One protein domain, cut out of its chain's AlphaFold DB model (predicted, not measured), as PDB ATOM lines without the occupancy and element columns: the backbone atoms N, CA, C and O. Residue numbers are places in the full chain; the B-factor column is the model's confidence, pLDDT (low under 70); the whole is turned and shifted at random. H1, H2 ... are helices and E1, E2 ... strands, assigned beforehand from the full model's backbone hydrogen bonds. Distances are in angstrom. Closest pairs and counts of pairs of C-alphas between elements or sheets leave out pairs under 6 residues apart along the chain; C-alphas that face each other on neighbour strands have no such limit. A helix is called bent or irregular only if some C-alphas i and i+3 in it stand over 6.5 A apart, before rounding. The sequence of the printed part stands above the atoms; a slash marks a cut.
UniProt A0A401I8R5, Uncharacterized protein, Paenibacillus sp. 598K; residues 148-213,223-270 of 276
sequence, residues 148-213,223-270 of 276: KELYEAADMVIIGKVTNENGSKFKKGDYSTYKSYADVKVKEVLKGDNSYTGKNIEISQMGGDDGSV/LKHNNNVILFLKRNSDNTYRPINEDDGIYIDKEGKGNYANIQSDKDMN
ATOM      1  N   LYS A 148     176.816 145.006 309.844       94.62
ATOM      2  CA  LYS A 148     176.565 144.071 308.746       94.62
ATOM      3  C   LYS A 148     175.286 144.454 308.008       94.62
ATOM      4  O   LYS A 148     175.301 144.515 306.783       94.62
ATOM      5  N   GLU A 149     174.211 144.759 308.730       95.62
ATOM      6  CA  GLU A 149     172.964 145.222 308.115       95.62
ATOM      7  C   GLU A 149     173.145 146.573 307.404       95.62
ATOM      8  O   GLU A 149     172.646 146.752 306.289       95.62
ATOM      9  N   LEU A 150     173.927 147.495 307.986       96.50
ATOM     10  CA  LEU A 150     174.329 148.736 307.312       96.50
ATOM     11  C   LEU A 150     175.127 148.452 306.033       96.50
ATOM     12  O   LEU A 150     174.846 149.039 304.986       96.50
ATOM     13  N   TYR A 151     176.103 147.539 306.091       97.44
ATOM     14  CA  TYR A 151     176.906 147.154 304.929       97.44
ATOM     15  C   TYR A 151     176.036 146.583 303.814       97.44
ATOM     16  O   TYR A 151     176.187 146.973 302.659       97.44
ATOM     17  N   GLU A 152     175.114 145.675 304.135       96.31
ATOM     18  CA  GLU A 152     174.191 145.066 303.174       96.31
ATOM     19  C   GLU A 152     173.303 146.125 302.510       96.31
ATOM     20  O   GLU A 152     173.159 146.120 301.284       96.31
ATOM     21  N   ALA A 153     172.805 147.087 303.289       97.25
ATOM     22  CA  ALA A 153     171.960 148.162 302.798       97.25
ATOM     23  C   ALA A 153     172.706 149.244 302.006       97.25
ATOM     24  O   ALA A 153     172.096 149.869 301.143       97.25
ATOM     25  N   ALA A 154     173.989 149.496 302.267       97.88
ATOM     26  CA  ALA A 154     174.744 150.565 301.614       97.88
ATOM     27  C   ALA A 154     174.926 150.342 300.109       97.88
ATOM     28  O   ALA A 154     175.174 149.227 299.653       97.88
ATOM     29  N   ASP A 155     174.863 151.420 299.332       97.25
ATOM     30  CA  ASP A 155     175.238 151.391 297.914       97.25
ATOM     31  C   ASP A 155     176.763 151.521 297.764       97.25
ATOM     32  O   ASP A 155     177.350 151.018 296.805       97.25
ATOM     33  N   MET A 156     177.414 152.179 298.731       97.62
ATOM     34  CA  MET A 156     178.864 152.310 298.810       97.62
ATOM     35  C   MET A 156     179.319 152.362 300.272       97.62
ATOM     36  O   MET A 156     178.675 153.002 301.099       97.62
ATOM     37  N   VAL A 157     180.438 151.713 300.584       98.38
ATOM     38  CA  VAL A 157     181.098 151.814 301.891       98.38
ATOM     39  C   VAL A 157     182.538 152.223 301.651       98.38
ATOM     40  O   VAL A 157     183.233 151.576 300.867       98.38
ATOM     41  N   ILE A 158     182.986 153.297 302.296       98.00
ATOM     42  CA  ILE A 158     184.334 153.839 302.094       98.00
ATOM     43  C   ILE A 158     185.062 154.080 303.405       98.00
ATOM     44  O   ILE A 158     184.444 154.389 304.420       98.00
ATOM     45  N   ILE A 159     186.389 154.033 303.333       97.31
ATOM     46  CA  ILE A 159     187.291 154.661 304.294       97.31
ATOM     47  C   ILE A 159     187.838 155.923 303.634       97.31
ATOM     48  O   ILE A 159     188.310 155.882 302.491       97.31
ATOM     49  N   GLY A 160     187.812 157.052 304.331       97.38
ATOM     50  CA  GLY A 160     188.252 158.317 303.756       97.38
ATOM     51  C   GLY A 160     188.646 159.364 304.780       97.38
ATOM     52  O   GLY A 160     188.610 159.140 305.989       97.38
ATOM     53  N   LYS A 161     189.039 160.527 304.266       97.94
ATOM     54  CA  LYS A 161     189.335 161.709 305.070       97.94
ATOM     55  C   LYS A 161     188.565 162.902 304.532       97.94
ATOM     56  O   LYS A 161     188.601 163.170 303.331       97.94
ATOM     57  N   VAL A 162     187.906 163.634 305.418       98.06
ATOM     58  CA  VAL A 162     187.195 164.861 305.062       98.06
ATOM     59  C   VAL A 162     188.206 165.949 304.723       98.06
ATOM     60  O   VAL A 162     189.090 166.279 305.520       98.06
ATOM     61  N   THR A 163     188.094 166.472 303.508       98.06
ATOM     62  CA  THR A 163     189.023 167.447 302.930       98.06
ATOM     63  C   THR A 163     188.484 168.862 302.961       98.06
ATOM     64  O   THR A 163     189.272 169.755 303.240       98.06
ATOM     65  N   ASN A 164     187.179 169.071 302.778       96.69
ATOM     66  CA  ASN A 164     186.550 170.393 302.814       96.69
ATOM     67  C   ASN A 164     185.144 170.324 303.422       96.69
ATOM     68  O   ASN A 164     184.471 169.300 303.316       96.69
ATOM     69  N   GLU A 165     184.704 171.441 304.001       95.88
ATOM     70  CA  GLU A 165     183.300 171.730 304.310       95.88
ATOM     71  C   GLU A 165     182.777 172.673 303.213       95.88
ATOM     72  O   GLU A 165     183.270 173.791 303.067       95.88
ATOM     73  N   ASN A 166     181.796 172.226 302.427       93.31
ATOM     74  CA  ASN A 166     181.286 172.923 301.237       93.31
ATOM     75  C   ASN A 166     180.060 173.808 301.544       93.31
ATOM     76  O   ASN A 166     179.297 174.164 300.645       93.31
ATOM     77  N   GLY A 167     179.860 174.166 302.816       93.19
ATOM     78  CA  GLY A 167     178.729 174.974 303.272       93.19
ATOM     79  C   GLY A 167     177.383 174.255 303.152       93.19
ATOM     80  O   GLY A 167     177.320 173.024 303.115       93.19
ATOM     81  N   SER A 168     176.298 175.033 303.112       95.69
ATOM     82  CA  SER A 168     174.929 174.511 303.065       95.69
ATOM     83  C   SER A 168     174.210 174.874 301.763       95.69
ATOM     84  O   SER A 168     174.357 175.981 301.247       95.69
ATOM     85  N   LYS A 169     173.383 173.954 301.251       94.81
ATOM     86  CA  LYS A 169     172.392 174.219 300.193       94.81
ATOM     87  C   LYS A 169     171.001 174.111 300.816       94.81
ATOM     88  O   LYS A 169     170.749 173.211 301.611       94.81
ATOM     89  N   PHE A 170     170.123 175.051 300.485       95.00
ATOM     90  CA  PHE A 170     168.807 175.172 301.107       95.00
ATOM     91  C   PHE A 170     167.852 175.985 300.232       95.00
ATOM     92  O   PHE A 170     168.264 176.780 299.383       95.00
ATOM     93  N   LYS A 171     166.555 175.830 300.489       91.81
ATOM     94  CA  LYS A 171     165.501 176.726 300.020       91.81
ATOM     95  C   LYS A 171     165.028 177.568 301.202       91.81
ATOM     96  O   LYS A 171     164.505 177.049 302.183       91.81
ATOM     97  N   LYS A 172     165.210 178.886 301.105       87.75
ATOM     98  CA  LYS A 172     164.868 179.820 302.185       87.75
ATOM     99  C   LYS A 172     163.400 179.673 302.604       87.75
ATOM    100  O   LYS A 172     162.512 179.702 301.754       87.75
ATOM    101  N   GLY A 173     163.173 179.547 303.910       85.19
ATOM    102  CA  GLY A 173     161.844 179.347 304.499       85.19
ATOM    103  C   GLY A 173     161.329 177.905 304.447       85.19
ATOM    104  O   GLY A 173     160.246 177.645 304.957       85.19
ATOM    105  N   ASP A 174     162.087 176.975 303.862       90.69
ATOM    106  CA  ASP A 174     161.767 175.550 303.815       90.69
ATOM    107  C   ASP A 174     162.882 174.749 304.500       90.69
ATOM    108  O   ASP A 174     163.825 174.262 303.867       90.69
ATOM    109  N   TYR A 175     162.792 174.654 305.829       92.62
ATOM    110  CA  TYR A 175     163.839 174.071 306.672       92.62
ATOM    111  C   TYR A 175     164.086 172.581 306.409       92.62
ATOM    112  O   TYR A 175     165.186 172.099 306.670       92.62
ATOM    113  N   SER A 176     163.119 171.877 305.806       91.19
ATOM    114  CA  SER A 176     163.270 170.478 305.380       91.19
ATOM    115  C   SER A 176     164.366 170.276 304.328       91.19
ATOM    116  O   SER A 176     164.900 169.181 304.178       91.19
ATOM    117  N   THR A 177     164.713 171.338 303.597       93.00
ATOM    118  CA  THR A 177     165.665 171.289 302.481       93.00
ATOM    119  C   THR A 177     167.096 171.637 302.877       93.00
ATOM    120  O   THR A 177     167.984 171.565 302.027       93.00
ATOM    121  N   TYR A 178     167.330 172.049 304.126       96.44
ATOM    122  CA  TYR A 178     168.652 172.477 304.573       96.44
ATOM    123  C   TYR A 178     169.566 171.261 304.669       96.44
ATOM    124  O   TYR A 178     169.293 170.323 305.422       96.44
ATOM    125  N   LYS A 179     170.646 171.296 303.888       95.94
ATOM    126  CA  LYS A 179     171.689 170.276 303.881       95.94
ATOM    127  C   LYS A 179     173.066 170.916 303.922       95.94
ATOM    128  O   LYS A 179     173.328 171.850 303.163       95.94
ATOM    129  N   SER A 180     173.954 170.372 304.739       96.38
ATOM    130  CA  SER A 180     175.383 170.673 304.751       96.38
ATOM    131  C   SER A 180     176.139 169.679 303.883       96.38
ATOM    132  O   SER A 180     175.785 168.502 303.823       96.38
ATOM    133  N   TYR A 181     177.186 170.152 303.214       96.69
ATOM    134  CA  TYR A 181     177.975 169.363 302.276       96.69
ATOM    135  C   TYR A 181     179.437 169.296 302.713       96.69
ATOM    136  O   TYR A 181     179.989 170.276 303.215       96.69
ATOM    137  N   ALA A 182     180.079 168.152 302.493       97.31
ATOM    138  CA  ALA A 182     181.501 167.960 302.757       97.31
ATOM    139  C   ALA A 182     182.155 167.077 301.688       97.31
ATOM    140  O   ALA A 182     181.564 166.097 301.233       97.31
ATOM    141  N   ASP A 183     183.400 167.395 301.332       97.88
ATOM    142  CA  ASP A 183     184.203 166.577 300.422       97.88
ATOM    143  C   ASP A 183     184.995 165.532 301.201       97.88
ATOM    144  O   ASP A 183     185.811 165.870 302.067       97.88
ATOM    145  N   VAL A 184     184.861 164.266 300.823       98.44
ATOM    146  CA  VAL A 184     185.624 163.157 301.399       98.44
ATOM    147  C   VAL A 184     186.568 162.591 300.353       98.44
ATOM    148  O   VAL A 184     186.134 162.074 299.324       98.44
ATOM    149  N   LYS A 185     187.873 162.641 300.636       98.50
ATOM    150  CA  LYS A 185     188.872 161.936 299.837       98.50
ATOM    151  C   LYS A 185     188.858 160.464 300.204       98.50
ATOM    152  O   LYS A 185     189.214 160.091 301.324       98.50
ATOM    153  N   VAL A 186     188.459 159.636 299.249       98.56
ATOM    154  CA  VAL A 186     188.347 158.189 299.409       98.56
ATOM    155  C   VAL A 186     189.743 157.582 299.453       98.56
ATOM    156  O   VAL A 186     190.520 157.698 298.504       98.56
ATOM    157  N   LYS A 187     190.069 156.927 300.565       97.81
ATOM    158  CA  LYS A 187     191.299 156.149 300.725       97.81
ATOM    159  C   LYS A 187     191.103 154.725 300.217       97.81
ATOM    160  O   LYS A 187     191.987 154.197 299.553       97.81
ATOM    161  N   GLU A 188     189.965 154.127 300.543       97.06
ATOM    162  CA  GLU A 188     189.633 152.741 300.227       97.06
ATOM    163  C   GLU A 188     188.121 152.601 300.049       97.06
ATOM    164  O   GLU A 188     187.345 153.248 300.756       97.06
ATOM    165  N   VAL A 189     187.708 151.756 299.108       97.88
ATOM    166  CA  VAL A 189     186.309 151.373 298.898       97.88
ATOM    167  C   VAL A 189     186.136 149.949 299.422       97.88
ATOM    168  O   VAL A 189     186.748 149.021 298.905       97.88
ATOM    169  N   LEU A 190     185.313 149.785 300.459       96.75
ATOM    170  CA  LEU A 190     184.983 148.488 301.063       96.75
ATOM    171  C   LEU A 190     183.777 147.824 300.380       96.75
ATOM    172  O   LEU A 190     183.626 146.608 300.442       96.75
ATOM    173  N   LYS A 191     182.902 148.621 299.754       97.19
ATOM    174  CA  LYS A 191     181.757 148.177 298.945       97.19
ATOM    175  C   LYS A 191     181.460 149.216 297.872       97.19
ATOM    176  O   LYS A 191     181.476 150.406 298.179       97.19
ATOM    177  N   GLY A 192     181.097 148.780 296.668       96.19
ATOM    178  CA  GLY A 192     180.677 149.659 295.572       96.19
ATOM    179  C   GLY A 192     181.735 149.785 294.475       96.19
ATOM    180  O   GLY A 192     182.483 148.845 294.213       96.19
ATOM    181  N   ASP A 193     181.769 150.929 293.792       95.06
ATOM    182  CA  ASP A 193     182.681 151.153 292.666       95.06
ATOM    183  C   ASP A 193     184.099 151.524 293.140       95.06
ATOM    184  O   ASP A 193     184.362 152.639 293.594       95.06
ATOM    185  N   ASN A 194     185.045 150.599 292.965       95.88
ATOM    186  CA  ASN A 194     186.451 150.794 293.330       95.88
ATOM    187  C   ASN A 194     187.147 151.928 292.557       95.88
ATOM    188  O   ASN A 194     188.208 152.387 292.991       95.88
ATOM    189  N   SER A 195     186.560 152.423 291.458       96.62
ATOM    190  CA  SER A 195     187.098 153.555 290.697       96.62
ATOM    191  C   SER A 195     187.130 154.866 291.494       96.62
ATOM    192  O   SER A 195     187.793 155.815 291.066       96.62
ATOM    193  N   TYR A 196     186.436 154.939 292.636       96.56
ATOM    194  CA  TYR A 196     186.455 156.096 293.533       96.56
ATOM    195  C   TYR A 196     187.696 156.174 294.424       96.56
ATOM    196  O   TYR A 196     187.969 157.243 294.963       96.56
ATOM    197  N   THR A 197     188.487 155.105 294.548       98.19
ATOM    198  CA  THR A 197     189.735 155.128 295.328       98.19
ATOM    199  C   THR A 197     190.654 156.268 294.869       98.19
ATOM    200  O   THR A 197     190.981 156.393 293.690       98.19
ATOM    201  N   GLY A 198     191.068 157.122 295.808       98.06
ATOM    202  CA  GLY A 198     191.901 158.301 295.566       98.06
ATOM    203  C   GLY A 198     191.151 159.551 295.090       98.06
ATOM    204  O   GLY A 198     191.763 160.624 295.043       98.06
ATOM    205  N   LYS A 199     189.855 159.449 294.763       97.81
ATOM    206  CA  LYS A 199     189.005 160.569 294.329       97.81
ATOM    207  C   LYS A 199     188.285 161.220 295.511       97.81
ATOM    208  O   LYS A 199     188.189 160.642 296.591       97.81
ATOM    209  N   ASN A 200     187.768 162.425 295.282       96.94
ATOM    210  CA  ASN A 200     186.835 163.068 296.201       96.94
ATOM    211  C   ASN A 200     185.399 162.688 295.837       96.94
ATOM    212  O   ASN A 200     185.062 162.606 294.654       96.94
ATOM    213  N   ILE A 201     184.569 162.503 296.857       96.94
ATOM    214  CA  ILE A 201     183.113 162.445 296.736       96.94
ATOM    215  C   ILE A 201     182.489 163.518 297.623       96.94
ATOM    216  O   ILE A 201     183.026 163.821 298.688       96.94
ATOM    217  N   GLU A 202     181.356 164.066 297.193       96.94
ATOM    218  CA  GLU A 202     180.574 165.013 297.986       96.94
ATOM    219  C   GLU A 202     179.516 164.247 298.799       96.94
ATOM    220  O   GLU A 202     178.745 163.451 298.249       96.94
ATOM    221  N   ILE A 203     179.501 164.486 300.111       97.44
ATOM    222  CA  ILE A 203     178.544 163.926 301.067       97.44
ATOM    223  C   ILE A 203     177.583 165.024 301.511       97.44
ATOM    224  O   ILE A 203     178.034 166.101 301.896       97.44
ATOM    225  N   SER A 204     176.279 164.747 301.496       96.31
ATOM    226  CA  SER A 204     175.249 165.624 302.064       96.31
ATOM    227  C   SER A 204     174.743 165.098 303.409       96.31
ATOM    228  O   SER A 204     174.467 163.902 303.509       96.31
ATOM    229  N   GLN A 205     174.554 165.988 304.381       97.00
ATOM    230  CA  GLN A 205     173.979 165.712 305.703       97.00
ATOM    231  C   GLN A 205     172.868 166.716 306.022       97.00
ATOM    232  O   GLN A 205     172.969 167.885 305.643       97.00
ATOM    233  N   MET A 206     171.814 166.281 306.708       96.75
ATOM    234  CA  MET A 206     170.693 167.141 307.105       96.75
ATOM    235  C   MET A 206     171.108 168.312 308.013       96.75
ATOM    236  O   MET A 206     172.052 168.240 308.798       96.75
ATOM    237  N   GLY A 207     170.359 169.414 307.939       96.56
ATOM    238  CA  GLY A 207     170.636 170.647 308.676       96.56
ATOM    239  C   GLY A 207     171.603 171.569 307.934       96.56
ATOM    240  O   GLY A 207     172.029 171.291 306.817       96.56
ATOM    241  N   GLY A 208     171.935 172.708 308.534       95.25
ATOM    242  CA  GLY A 208     172.792 173.698 307.882       95.25
ATOM    243  C   GLY A 208     172.587 175.111 308.398       95.25
ATOM    244  O   GLY A 208     171.865 175.329 309.368       95.25
ATOM    245  N   ASP A 209     173.236 176.069 307.746       93.44
ATOM    246  CA  ASP A 209     173.207 177.480 308.131       93.44
ATOM    247  C   ASP A 209     173.158 178.367 306.877       93.44
ATOM    248  O   ASP A 209     173.946 178.177 305.948       93.44
ATOM    249  N   ASP A 210     172.223 179.319 306.837       91.56
ATOM    250  CA  ASP A 210     172.115 180.319 305.763       91.56
ATOM    251  C   ASP A 210     172.666 181.709 306.142       91.56
ATOM    252  O   ASP A 210     172.492 182.684 305.406       91.56
ATOM    253  N   GLY A 211     173.319 181.810 307.302       89.56
ATOM    254  CA  GLY A 211     173.827 183.037 307.910       89.56
ATOM    255  C   GLY A 211     172.776 183.820 308.703       89.56
ATOM    256  O   GLY A 211     173.138 184.709 309.471       89.56
ATOM    257  N   SER A 212     171.487 183.511 308.534       90.25
ATOM    258  CA  SER A 212     170.376 184.092 309.302       90.25
ATOM    259  C   SER A 212     169.744 183.071 310.250       90.25
ATOM    260  O   SER A 212     169.355 183.419 311.363       90.25
ATOM    261  N   VAL A 213     169.628 181.818 309.808       91.19
ATOM    262  CA  VAL A 213     169.026 180.704 310.536       91.19
ATOM    263  C   VAL A 213     169.952 179.497 310.470       91.19
ATOM    264  O   VAL A 213     170.313 179.026 309.391       91.19
ATOM    265  N   LEU A 223     180.161 166.422 309.484       96.56
ATOM    266  CA  LEU A 223     181.557 166.057 309.313       96.56
ATOM    267  C   LEU A 223     182.440 167.301 309.198       96.56
ATOM    268  O   LEU A 223     182.103 168.266 308.510       96.56
ATOM    269  N   LYS A 224     183.595 167.263 309.864       95.00
ATOM    270  CA  LYS A 224     184.540 168.380 309.931       95.00
ATOM    271  C   LYS A 224     185.815 168.096 309.174       95.00
ATOM    272  O   LYS A 224     186.246 166.946 309.051       95.00
ATOM    273  N   HIS A 225     186.441 169.169 308.691       95.56
ATOM    274  CA  HIS A 225     187.749 169.088 308.058       95.56
ATOM    275  C   HIS A 225     188.721 168.246 308.906       95.56
ATOM    276  O   HIS A 225     188.779 168.371 310.129       95.56
ATOM    277  N   ASN A 226     189.495 167.385 308.244       95.12
ATOM    278  CA  ASN A 226     190.415 166.410 308.833       95.12
ATOM    279  C   ASN A 226     189.809 165.214 309.581       95.12
ATOM    280  O   ASN A 226     190.592 164.376 310.030       95.12
ATOM    281  N   ASN A 227     188.486 165.057 309.676       95.94
ATOM    282  CA  ASN A 227     187.925 163.809 310.199       95.94
ATOM    283  C   ASN A 227     188.330 162.624 309.307       95.94
ATOM    284  O   ASN A 227     188.151 162.663 308.088       95.94
ATOM    285  N   ASN A 228     188.875 161.571 309.919       97.25
ATOM    286  CA  ASN A 228     189.041 160.270 309.277       97.25
ATOM    287  C   ASN A 228     187.765 159.470 309.529       97.25
ATOM    288  O   ASN A 228     187.317 159.375 310.673       97.25
ATOM    289  N   VAL A 229     187.180 158.922 308.468       97.94
ATOM    290  CA  VAL A 229     185.820 158.387 308.503       97.94
ATOM    291  C   VAL A 229     185.714 157.020 307.845       97.94
ATOM    292  O   VAL A 229     186.408 156.736 306.866       97.94
ATOM    293  N   ILE A 230     184.778 156.220 308.351       97.88
ATOM    294  CA  ILE A 230     184.147 155.133 307.610       97.88
ATOM    295  C   ILE A 230     182.686 155.509 307.410       97.88
ATOM    296  O   ILE A 230     181.997 155.860 308.368       97.88
ATOM    297  N   LEU A 231     182.236 155.479 306.157       98.50
ATOM    298  CA  LEU A 231     180.899 155.924 305.778       98.50
ATOM    299  C   LEU A 231     180.137 154.806 305.075       98.50
ATOM    300  O   LEU A 231     180.623 154.253 304.086       98.50
ATOM    301  N   PHE A 232     178.926 154.537 305.555       98.50
ATOM    302  CA  PHE A 232     177.933 153.674 304.923       98.50
ATOM    303  C   PHE A 232     176.945 154.556 304.168       98.50
ATOM    304  O   PHE A 232     176.155 155.281 304.771       98.50
ATOM    305  N   LEU A 233     177.023 154.535 302.840       98.50
ATOM    306  CA  LEU A 233     176.418 155.559 301.998       98.50
ATOM    307  C   LEU A 233     175.289 155.009 301.127       98.50
ATOM    308  O   LEU A 233     175.389 153.926 300.543       98.50
ATOM    309  N   LYS A 234     174.250 155.827 300.963       97.56
ATOM    310  CA  LYS A 234     173.276 155.732 299.877       97.56
ATOM    311  C   LYS A 234     173.613 156.717 298.776       97.56
ATOM    312  O   LYS A 234     174.059 157.834 299.038       97.56
ATOM    313  N   ARG A 235     173.379 156.302 297.535       95.31
ATOM    314  CA  ARG A 235     173.516 157.162 296.364       95.31
ATOM    315  C   ARG A 235     172.214 157.932 296.146       95.31
ATOM    316  O   ARG A 235     171.124 157.362 296.183       95.31
ATOM    317  N   ASN A 236     172.332 159.230 295.910       91.25
ATOM    318  CA  ASN A 236     171.237 160.088 295.475       91.25
ATOM    319  C   ASN A 236     171.095 160.022 293.945       91.25
ATOM    320  O   ASN A 236     172.041 159.685 293.226       91.25
ATOM    321  N   SER A 237     169.927 160.390 293.415       89.31
ATOM    322  CA  SER A 237     169.681 160.416 291.965       89.31
ATOM    323  C   SER A 237     170.589 161.387 291.201       89.31
ATOM    324  O   SER A 237     170.789 161.221 290.002       89.31
ATOM    325  N   ASP A 238     171.132 162.404 291.874       85.06
ATOM    326  CA  ASP A 238     172.065 163.394 291.318       85.06
ATOM    327  C   ASP A 238     173.542 162.957 291.396       85.06
ATOM    328  O   ASP A 238     174.439 163.745 291.104       85.06
ATOM    329  N   ASN A 239     173.800 161.691 291.742       83.94
ATOM    330  CA  ASN A 239     175.125 161.099 291.951       83.94
ATOM    331  C   ASN A 239     175.902 161.610 293.170       83.94
ATOM    332  O   ASN A 239     177.056 161.214 293.339       83.94
ATOM    333  N   THR A 240     175.295 162.424 294.033       90.38
ATOM    334  CA  THR A 240     175.854 162.683 295.365       90.38
ATOM    335  C   THR A 240     175.594 161.496 296.294       90.38
ATOM    336  O   THR A 240     174.828 160.580 295.968       90.38
ATOM    337  N   TYR A 241     176.248 161.488 297.453       97.06
ATOM    338  CA  TYR A 241     176.057 160.458 298.467       97.06
ATOM    339  C   TYR A 241     175.542 161.063 299.769       97.06
ATOM    340  O   TYR A 241     175.823 162.214 300.098       97.06
ATOM    341  N   ARG A 242     174.812 160.257 300.534       97.06
ATOM    342  CA  ARG A 242     174.382 160.582 301.895       97.06
ATOM    343  C   ARG A 242     174.674 159.407 302.828       97.06
ATOM    344  O   ARG A 242     174.577 158.262 302.371       97.06
ATOM    345  N   PRO A 243     175.020 159.641 304.098       98.00
ATOM    346  CA  PRO A 243     175.076 158.575 305.090       98.00
ATOM    347  C   PRO A 243     173.699 157.928 305.261       98.00
ATOM    348  O   PRO A 243     172.675 158.611 305.210       98.00
ATOM    349  N   ILE A 244     173.658 156.607 305.437       98.06
ATOM    350  CA  ILE A 244     172.420 155.920 305.826       98.06
ATOM    351  C   ILE A 244     171.971 156.479 307.173       98.06
ATOM    352  O   ILE A 244     172.729 156.394 308.132       98.06
ATOM    353  N   ASN A 245     170.741 156.999 307.229       96.94
ATOM    354  CA  ASN A 245     170.120 157.536 308.443       96.94
ATOM    355  C   ASN A 245     171.030 158.517 309.211       96.94
ATOM    356  O   ASN A 245     171.063 158.504 310.439       96.94
ATOM    357  N   GLU A 246     171.779 159.351 308.480       96.75
ATOM    358  CA  GLU A 246     172.698 160.337 309.056       96.75
ATOM    359  C   GLU A 246     173.746 159.685 309.976       96.75
ATOM    360  O   GLU A 246     174.605 158.950 309.484       96.75
ATOM    361  N   ASP A 247     173.707 159.941 311.285       97.06
ATOM    362  CA  ASP A 247     174.737 159.495 312.225       97.06
ATOM    363  C   ASP A 247     174.845 157.962 312.353       97.06
ATOM    364  O   ASP A 247     175.925 157.460 312.679       97.06
ATOM    365  N   ASP A 248     173.796 157.193 312.034       96.12
ATOM    366  CA  ASP A 248     173.853 155.718 312.026       96.12
ATOM    367  C   ASP A 248     174.943 155.204 311.064       96.12
ATOM    368  O   ASP A 248     175.658 154.244 311.354       96.12
ATOM    369  N   GLY A 249     175.085 155.852 309.903       97.50
ATOM    370  CA  GLY A 249     175.996 155.452 308.835       97.50
ATOM    371  C   GLY A 249     177.412 156.019 308.950       97.50
ATOM    372  O   GLY A 249     178.199 155.844 308.014       97.50
ATOM    373  N   ILE A 250     177.749 156.716 310.040       98.25
ATOM    374  CA  ILE A 250     179.011 157.456 310.183       98.25
ATOM    375  C   ILE A 250     179.830 156.924 311.353       98.25
ATOM    376  O   ILE A 250     179.397 156.917 312.505       98.25
ATOM    377  N   TYR A 251     181.081 156.577 311.062       97.94
ATOM    378  CA  TYR A 251     182.070 156.203 312.061       97.94
ATOM    379  C   TYR A 251     183.302 157.099 311.931       97.94
ATOM    380  O   TYR A 251     183.820 157.288 310.830       97.94
ATOM    381  N   ILE A 252     183.782 157.647 313.048       97.06
ATOM    382  CA  ILE A 252     184.923 158.573 313.095       97.06
ATOM    383  C   ILE A 252     186.065 157.961 313.905       97.06
ATOM    384  O   ILE A 252     185.853 157.428 314.992       97.06
ATOM    385  N   ASP A 253     187.290 158.104 313.404       94.69
ATOM    386  CA  ASP A 253     188.507 157.879 314.188       94.69
ATOM    387  C   ASP A 253     188.856 159.148 314.975       94.69
ATOM    388  O   ASP A 253     189.522 160.059 314.474       94.69
ATOM    389  N   LYS A 254     188.342 159.220 316.211       79.94
ATOM    390  CA  LYS A 254     188.480 160.392 317.094       79.94
ATOM    391  C   LYS A 254     189.922 160.624 317.548       79.94
ATOM    392  O   LYS A 254     190.291 161.758 317.842       79.94
ATOM    393  N   GLU A 255     190.739 159.572 317.602       81.31
ATOM    394  CA  GLU A 255     192.109 159.638 318.124       81.31
ATOM    395  C   GLU A 255     193.184 159.682 317.029       81.31
ATOM    396  O   GLU A 255     194.363 159.865 317.337       81.31
ATOM    397  N   GLY A 256     192.811 159.506 315.758       78.94
ATOM    398  CA  GLY A 256     193.758 159.415 314.644       78.94
ATOM    399  C   GLY A 256     194.604 158.137 314.669       78.94
ATOM    400  O   GLY A 256     195.694 158.112 314.096       78.94
ATOM    401  N   LYS A 257     194.144 157.100 315.380       83.25
ATOM    402  CA  LYS A 257     194.874 155.839 315.597       83.25
ATOM    403  C   LYS A 257     194.329 154.683 314.758       83.25
ATOM    404  O   LYS A 257     194.823 153.566 314.877       83.25
ATOM    405  N   GLY A 258     193.333 154.942 313.912       82.94
ATOM    406  CA  GLY A 258     192.634 153.929 313.125       82.94
ATOM    407  C   GLY A 258     191.546 153.174 313.891       82.94
ATOM    408  O   GLY A 258     191.063 152.165 313.381       82.94
ATOM    409  N   ASN A 259     191.150 153.652 315.077       90.75
ATOM    410  CA  ASN A 259     190.048 153.093 315.860       90.75
ATOM    411  C   ASN A 259     188.790 153.920 315.597       90.75
ATOM    412  O   ASN A 259     188.699 155.064 316.039       90.75
ATOM    413  N   TYR A 260     187.842 153.354 314.858       95.19
ATOM    414  CA  TYR A 260     186.622 154.050 314.460       95.19
ATOM    415  C   TYR A 260     185.480 153.715 315.415       95.19
ATOM    416  O   TYR A 260     185.251 152.542 315.697       95.19
ATOM    417  N   ALA A 261     184.731 154.726 315.844       95.50
ATOM    418  CA  ALA A 261     183.509 154.564 316.627       95.50
ATOM    419  C   ALA A 261     182.348 155.293 315.948       95.50
ATOM    420  O   ALA A 261     182.559 156.313 315.283       95.50
ATOM    421  N   ASN A 262     181.131 154.762 316.090       95.94
ATOM    422  CA  ASN A 262     179.935 155.408 315.559       95.94
ATOM    423  C   ASN A 262     179.788 156.803 316.184       95.94
ATOM    424  O   ASN A 262     179.958 156.968 317.392       95.94
ATOM    425  N   ILE A 263     179.485 157.804 315.358       95.38
ATOM    426  CA  ILE A 263     179.549 159.213 315.764       95.38
ATOM    427  C   ILE A 263     178.540 159.581 316.863       95.38
ATOM    428  O   ILE A 263     178.820 160.477 317.659       95.38
ATOM    429  N   GLN A 264     177.408 158.874 316.928       91.50
ATOM    430  CA  GLN A 264     176.333 159.126 317.888       91.50
ATOM    431  C   GLN A 264     176.408 158.217 319.119       91.50
ATOM    432  O   GLN A 264     176.192 158.679 320.237       91.50
ATOM    433  N   SER A 265     176.646 156.920 318.925       90.38
ATOM    434  CA  SER A 265     176.567 155.916 319.998       90.38
ATOM    435  C   SER A 265     177.900 155.618 320.681       90.38
ATOM    436  O   SER A 265     177.903 154.907 321.684       90.38
ATOM    437  N   ASP A 266     179.019 156.102 320.133       91.00
ATOM    438  CA  ASP A 266     180.384 155.770 320.571       91.00
ATOM    439  C   ASP A 266     180.703 154.263 320.557       91.00
ATOM    440  O   ASP A 266     181.707 153.821 321.113       91.00
ATOM    441  N   LYS A 267     179.875 153.454 319.886       91.62
ATOM    442  CA  LYS A 267     180.120 152.025 319.712       91.62
ATOM    443  C   LYS A 267     181.269 151.815 318.727       91.62
ATOM    444  O   LYS A 267     181.211 152.287 317.589       91.62
ATOM    445  N   ASP A 268     182.279 151.066 319.156       92.19
ATOM    446  CA  ASP A 268     183.436 150.723 318.332       92.19
ATOM    447  C   ASP A 268     183.049 149.910 317.092       92.19
ATOM    448  O   ASP A 268     182.264 148.957 317.146       92.19
ATOM    449  N   MET A 269     183.677 150.249 315.969       90.00
ATOM    450  CA  MET A 269     183.584 149.505 314.728       90.00
ATOM    451  C   MET A 269     184.631 148.402 314.681       90.00
ATOM    452  O   MET A 269     185.836 148.654 314.732       90.00
ATOM    453  N   ASN A 270     184.180 147.175 314.438       84.94
ATOM    454  CA  ASN A 270     185.073 146.096 314.049       84.94
ATOM    455  C   ASN A 270     184.999 145.871 312.533       84.94
ATOM    456  O   ASN A 270     184.157 145.122 312.043       84.94
TER     457      ASN A 270
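What this domain is: This is residues 148 to 213 and 223 to 270 of the 276 residues of an uncharacterized protein of Paenibacillus sp. 598K (UniProt A0A401I8R5). A strongly bent antiparallel sheet rolls up into a small barrel of five strands, E3, E2, E1, E4 and E5, nearly closed where E5 comes round beside E3; E6 pairs with E4 on the same side as E5. The long E1 and E2 hairpin runs on to its turn at Lys 172 and Gly 173, at one end of the longest axis, and two short helices, H1 and H2, pack on one face of the sheet. The tail after E6 folds back, and its residues 261 to 262 pair with E6. The printed part has 114 residues, mostly strand by class, with two named helices and six named strands: along the chain H1 comes first, then the strands E1 to E5, then H2 and last E6; the sheet is branched, and its neighbour pairs are E1 and E2, E1 and E4, E2 and E3, E4 and E5, and E4 and E6, each antiparallel. It is compact, with a radius of gyration of the C-alphas of 13.9 A and spans of 41 by 29 by 26 A.

Where its parts are: E2, residues 174 to 191, is the longest strand, 34.2 A, from C-alpha 174 at (161.767, 175.550, 303.815). E1, residues 156 to 171, measures 27.9 A; E3, residues 200 to 206, 19.9 A; and E4, residues 228 to 235, 20.4 A. E5 is residues 241 to 243 and E6 residues 250 to 252, ending at (184.923, 158.573, 313.095). H1 is residues 148 to 153, beginning at (176.565, 144.071, 308.746), and H2 residues 246 to 249.

How they stand to each other: The sheet is strongly twisted; E1 bends by 122 degrees at residue 159 and E2 by 115 degrees at residue 188. E1, E2 and E3 form a meander, each strand the antiparallel neighbour of the one before, with N 163 and O 183 at 2.8 A and N 203 and O 182 at 2.8 A. E4 lies on the other side of E1 from E2, with N 233 and O 156 at 2.8 A. E4 bends by 58 degrees at residue 232; its pairing is staggered, with N 230 and O 251 of E6 at 2.9 A and N 234 and O 242 of E5 at 2.8 A. The closest C-alphas of E3 and E5, Ile 203 and Tyr 241, are 5.0 A apart. H1 is on the sheet at a height of 8.8 A, only just over E1 with 3 of its C-alphas, and slantwise to the strands. H2, on the same face at 6.3 A, is over none. Every O i to N i+4 pair in H1 is within hydrogen-bond range; H2 is too short for one.

The domain as a whole: The C-alphas farthest apart, Gly 173 and Lys 257, are 42.0 A apart. Residues 214 to 222 are not printed, and C-alphas 213 and 223 are 19.3 A apart across this cut, which falls in the link from E3 to E4. Of the links printed whole, E2 to E3 is short and the others are tight. Residues 253 to 270 hold no named element. The mean pLDDT of the printed part is 94.6, and no printed residue is under 70.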